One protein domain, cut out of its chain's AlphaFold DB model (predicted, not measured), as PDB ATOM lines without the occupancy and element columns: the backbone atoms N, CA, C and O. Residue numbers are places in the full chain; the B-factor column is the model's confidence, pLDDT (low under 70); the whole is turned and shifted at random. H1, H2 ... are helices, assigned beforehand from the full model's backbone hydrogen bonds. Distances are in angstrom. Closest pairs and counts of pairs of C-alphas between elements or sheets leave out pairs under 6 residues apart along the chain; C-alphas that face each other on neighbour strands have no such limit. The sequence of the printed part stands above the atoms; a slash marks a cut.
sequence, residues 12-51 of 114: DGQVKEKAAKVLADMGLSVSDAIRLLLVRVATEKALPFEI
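AT A GLANCE: This is residues 12 to 51 of the 114 residues of the protein "Type II toxin-antitoxin system RelB/DinJ family antitoxin" of Alphaproteobacteria bacterium (UniProt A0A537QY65). Two helices meet as an L: H2 sets out from the side of the later half of H1 and runs away from it, with a tight turn at the corner. Past the far end of H2 a tail without a named element, residues 45 to 51, folds back; residues 41 to 46, of which 41 to 44 belong to H2, stick out free. The printed part has 40 residues with two named helices, H1 then H2, and no named strand, and its class is all helix. It is loose, with a radius of gyration of the C-alphas of 11.5 A, and the C-alphas span 29 by 21 by 13 A.

IN THESE COORDINATES: Start at Asp 12 and find C-alpha 13 at (7.709, 43.492, -2.395), where H1 begins; it takes in residues 13 to 25 and is 18.7 A from first to last C-alpha. Then look for C-alpha 30 at (13.234, 41.795, 9.511), where H2 begins; it takes in residues 30 to 44, is 21.2 A long from first to last C-alpha, and ends with C-alpha 44 at (32.770, 33.709, 11.235).

HOW THE PARTS SIT: Look at Ala 20 and Val 30: their C-alphas, 6.0 A apart, are the closest of H1 and H2, which touch. H1 touches H2 with residues 19 to 23 alone, and H2 touches H1 with residues 30 to 33 alone. Their lines stand at 83 degrees, about perpendicular, and their centres are 17.2 A apart. Along the backbone of H1 and of H2, every O i to N i+4 pair is within hydrogen-bond range.

THE WHOLE: The two C-alphas farthest apart are those of Gln 14 and Thr 43, at 30.8 A. The printed part has no cut, and the link from H1 to H2, 4 residues, is tight. The mean pLDDT of the printed part is 86.7; look for values under 70 at residues 50 to 51.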
ATOM      1  N   ASP A  12      12.293  42.652  -3.707       94.25
ATOM      2  CA  ASP A  12      10.939  42.504  -4.223       94.25
ATOM      3  C   ASP A  12       9.896  42.597  -3.090       94.25
ATOM      4  O   ASP A  12      10.109  42.105  -1.975       94.25
ATOM      5  N   GLY A  13       8.763  43.244  -3.378       92.06
ATOM      6  CA  GLY A  13       7.709  43.492  -2.395       92.06
ATOM      7  C   GLY A  13       7.044  42.209  -1.888       92.06
ATOM      8  O   GLY A  13       6.807  42.081  -0.687       92.06
ATOM      9  N   GLN A  14       6.823  41.227  -2.767       93.44
ATOM     10  CA  GLN A  14       6.226  39.941  -2.391       93.44
ATOM     11  C   GLN A  14       7.185  39.127  -1.519       93.44
ATOM     12  O   GLN A  14       6.765  38.473  -0.561       93.44
ATOM     13  N   VAL A  15       8.485  39.172  -1.828       91.94
ATOM     14  CA  VAL A  15       9.521  38.513  -1.018       91.94
ATOM     15  C   VAL A  15       9.583  39.122   0.383       91.94
ATOM     16  O   VAL A  15       9.662  38.379   1.364       91.94
ATOM     17  N   LYS A  16       9.483  40.454   0.498       91.06
ATOM     18  CA  LYS A  16       9.453  41.153   1.791       91.06
ATOM     19  C   LYS A  16       8.307  40.677   2.676       91.06
ATOM     20  O   LYS A  16       8.539  40.371   3.842       91.06
ATOM     21  N   GLU A  17       7.089  40.632   2.142       92.94
ATOM     22  CA  GLU A  17       5.905  40.234   2.912       92.94
ATOM     23  C   GLU A  17       5.990  38.782   3.378       92.94
ATOM     24  O   GLU A  17       5.763  38.496   4.554       92.94
ATOM     25  N   LYS A  18       6.387  37.871   2.482       91.81
ATOM     26  CA  LYS A  18       6.560  36.452   2.824       91.81
ATOM     27  C   LYS A  18       7.607  36.266   3.920       91.81
ATOM     28  O   LYS A  18       7.341  35.578   4.902       91.81
ATOM     29  N   ALA A  19       8.769  36.904   3.780       91.06
ATOM     30  CA  ALA A  19       9.835  36.824   4.774       91.06
ATOM     31  C   ALA A  19       9.418  37.444   6.115       91.06
ATOM     32  O   ALA A  19       9.681  36.860   7.162       91.06
ATOM     33  N   ALA A  20       8.731  38.591   6.095       91.56
ATOM     34  CA  ALA A  20       8.247  39.245   7.305       91.56
ATOM     35  C   ALA A  20       7.253  38.369   8.075       91.56
ATOM     36  O   ALA A  20       7.329  38.319   9.298       91.56
ATOM     37  N   LYS A  21       6.369  37.645   7.376       93.56
ATOM     38  CA  LYS A  21       5.418  36.723   8.009       93.56
ATOM     39  C   LYS A  21       6.128  35.558   8.704       93.56
ATOM     40  O   LYS A  21       5.900  35.335   9.883       93.56
ATOM     41  N   VAL A  22       7.041  34.884   8.001       93.38
ATOM     42  CA  VAL A  22       7.805  33.756   8.566       93.38
ATOM     43  C   VAL A  22       8.646  34.198   9.766       93.38
ATOM     44  O   VAL A  22       8.697  33.507  10.777       93.38
ATOM     45  N   LEU A  23       9.292  35.363   9.678       91.00
ATOM     46  CA  LEU A  23      10.089  35.897  10.785       91.00
ATOM     47  C   LEU A  23       9.215  36.320  11.972       91.00
ATOM     48  O   LEU A  23       9.603  36.077  13.113       91.00
ATOM     49  N   ALA A  24       8.030  36.883  11.722       91.12
ATOM     50  CA  ALA A  24       7.078  37.228  12.773       91.12
ATOM     51  C   ALA A  24       6.561  35.985  13.513       91.12
ATOM     52  O   ALA A  24       6.461  36.023  14.737       91.12
ATOM     53  N   ASP A  25       6.328  34.875  12.804       93.19
ATOM     54  CA  ASP A  25       5.962  33.589  13.417       93.19
ATOM     55  C   ASP A  25       7.073  33.067  14.356       93.19
ATOM     56  O   ASP A  25       6.799  32.383  15.340       93.19
ATOM     57  N   MET A  26       8.332  33.436  14.091       89.69
ATOM     58  CA  MET A  26       9.494  33.146  14.944       89.69
ATOM     59  C   MET A  26       9.753  34.221  16.020       89.69
ATOM     60  O   MET A  26      10.698  34.085  16.798       89.69
ATOM     61  N   GLY A  27       8.957  35.294  16.067       91.94
ATOM     62  CA  GLY A  27       9.119  36.410  17.008       91.94
ATOM     63  C   GLY A  27      10.245  37.392  16.661       91.94
ATOM     64  O   GLY A  27      10.690  38.146  17.525       91.94
ATOM     65  N   LEU A  28      10.725  37.395  15.415       91.88
ATOM     66  CA  LEU A  28      11.822  38.243  14.946       91.88
ATOM     67  C   LEU A  28      11.320  39.307  13.967       91.88
ATOM     68  O   LEU A  28      10.505  39.039  13.084       91.88
ATOM     69  N   SER A  29      11.862  40.524  14.065       90.88
ATOM     70  CA  SER A  29      11.671  41.528  13.017       90.88
ATOM     71  C   SER A  29      12.663  41.315  11.867       90.88
ATOM     72  O   SER A  29      13.752  40.762  12.041       90.88
ATOM     73  N   VAL A  30      12.326  41.817  10.674       89.38
ATOM     74  CA  VAL A  30      13.234  41.795   9.511       89.38
ATOM     75  C   VAL A  30      14.565  42.488   9.834       89.38
ATOM     76  O   VAL A  30      15.629  42.014   9.446       89.38
ATOM     77  N   SER A  31      14.515  43.584  10.593       89.62
ATOM     78  CA  SER A  31      15.705  44.321  11.022       89.62
ATOM     79  C   SER A  31      16.588  43.498  11.964       89.62
ATOM     80  O   SER A  31      17.811  43.565  11.858       89.62
ATOM     81  N   ASP A  32      15.997  42.695  12.852       90.06
ATOM     82  CA  ASP A  32      16.751  41.836  13.776       90.06
ATOM     83  C   ASP A  32      17.411  40.667  13.057       90.06
ATOM     84  O   ASP A  32      18.583  40.382  13.302       90.06
ATOM     85  N   ALA A  33      16.709  40.058  12.100       89.88
ATOM     86  CA  ALA A  33      17.281  39.012  11.261       89.88
ATOM     87  C   ALA A  33      18.505  39.518  10.473       89.88
ATOM     88  O   ALA A  33      19.541  38.853  10.436       89.88
ATOM     89  N   ILE A  34      18.424  40.725   9.898       89.81
ATOM     90  CA  ILE A  34      19.552  41.347   9.184       89.81
ATOM     91  C   ILE A  34      20.711  41.644  10.144       89.81
ATOM     92  O   ILE A  34      21.864  41.375   9.806       89.81
ATOM     93  N   ARG A  35      20.432  42.160  11.348       89.19
ATOM     94  CA  ARG A  35      21.466  42.412  12.365       89.19
ATOM     95  C   ARG A  35      22.211  41.134  12.744       89.19
ATOM     96  O   ARG A  35      23.439  41.120  12.714       89.19
ATOM     97  N   LEU A  36      21.480  40.061  13.046       88.50
ATOM     98  CA  LEU A  36      22.065  38.769  13.409       88.50
ATOM     99  C   LEU A  36      22.916  38.192  12.274       88.50
ATOM    100  O   LEU A  36      24.027  37.721  12.519       88.50
ATOM    101  N   LEU A  37      22.435  38.295  11.032       87.62
ATOM    102  CA  LEU A  37      23.187  37.871   9.855       87.62
ATOM    103  C   LEU A  37      24.510  38.638   9.725       87.62
ATOM    104  O   LEU A  37      25.559  38.022   9.558       87.62
ATOM    105  N   LEU A  38      24.478  39.969   9.826       87.81
ATOM    106  CA  LEU A  38      25.676  40.801   9.677       87.81
ATOM    107  C   LEU A  38      26.703  40.546  10.786       87.81
ATOM    108  O   LEU A  38      27.896  40.467  10.498       87.81
ATOM    109  N   VAL A  39      26.251  40.353  12.031       88.88
ATOM    110  CA  VAL A  39      27.134  39.981  13.148       88.88
ATOM    111  C   VAL A  39      27.788  38.627  12.882       88.88
ATOM    112  O   VAL A  39      29.007  38.502  12.992       88.88
ATOM    113  N   ARG A  40      27.008  37.625  12.463       84.88
ATOM    114  CA  ARG A  40      27.524  36.279  12.190       84.88
ATOM    115  C   ARG A  40      28.562  36.274  11.070       84.88
ATOM    116  O   ARG A  40      29.612  35.655  11.221       84.88
ATOM    117  N   VAL A  41      28.296  36.999   9.985       86.00
ATOM    118  CA  VAL A  41      29.228  37.139   8.856       86.00
ATOM    119  C   VAL A  41      30.520  37.831   9.291       86.00
ATOM    120  O   VAL A  41      31.600  37.399   8.892       86.00
ATOM    121  N   ALA A  42      30.436  38.861  10.136       85.25
ATOM    122  CA  ALA A  42      31.617  39.552  10.648       85.25
ATOM    123  C   ALA A  42      32.483  38.650  11.547       85.25
ATOM    124  O   ALA A  42      33.710  38.713  11.471       85.25
ATOM    125  N   THR A  43      31.864  37.805  12.379       85.69
ATOM    126  CA  THR A  43      32.590  36.920  13.304       85.69
ATOM    127  C   THR A  43      33.178  35.700  12.603       85.69
ATOM    128  O   THR A  43      34.343  35.370  12.812       85.69
ATOM    129  N   GLU A  44      32.390  35.022  11.772       81.50
ATOM    130  CA  GLU A  44      32.770  33.709  11.235       81.50
ATOM    131  C   GLU A  44      33.335  33.760   9.829       81.50
ATOM    132  O   GLU A  44      33.871  32.764   9.349       81.50
ATOM    133  N   LYS A  45      33.209  34.908   9.154       77.62
ATOM    134  CA  LYS A  45      33.586  35.078   7.742       77.62
ATOM    135  C   LYS A  45      32.911  34.051   6.822       77.62
ATOM    136  O   LYS A  45      33.389  33.790   5.722       77.62
ATOM    137  N   ALA A  46      31.790  33.492   7.270       73.19
ATOM    138  CA  ALA A  46      31.006  32.494   6.571       73.19
ATOM    139  C   ALA A  46      29.539  32.927   6.556       73.19
ATOM    140  O   ALA A  46      29.024  33.485   7.528       73.19
ATOM    141  N   LEU A  47      28.870  32.682   5.431       74.88
ATOM    142  CA  LEU A  47      27.427  32.849   5.343       74.88
ATOM    143  C   LEU A  47      26.744  31.593   5.911       74.88
ATOM    144  O   LEU A  47      27.212  30.485   5.664       74.88
ATOM    145  N   PRO A  48      25.634  31.745   6.655       71.94
ATOM    146  CA  PRO A  48      24.950  30.636   7.326       71.94
ATOM    147  C   PRO A  48      24.196  29.700   6.363       71.94
ATOM    148  O   PRO A  48      23.530  28.769   6.800       71.94
ATOM    149  N   PHE A  49      24.282  29.951   5.058       73.06
ATOM    150  CA  PHE A  49      23.782  29.083   4.003       73.06
ATOM    151  C   PHE A  49      24.933  28.727   3.064       73.06
ATOM    152  O   PHE A  49      25.789  29.561   2.766       73.06
ATOM    153  N   GLU A  50      24.937  27.494   2.563       63.47
ATOM    154  CA  GLU A  50      25.874  27.069   1.525       63.47
ATOM    155  C   GLU A  50      25.663  27.912   0.261       63.47
ATOM    156  O   GLU A  50      24.669  27.769  -0.457       63.47
ATOM    157  N   ILE A  51      26.609  28.805  -0.031       61.41
ATOM    158  CA  ILE A  51      26.629  29.557  -1.286       61.41
ATOM    159  C   ILE A  51      27.061  28.587  -2.387       61.41
ATOM    160  O   ILE A  51      28.247  28.376  -2.626       61.41
TER     161      ILE A  51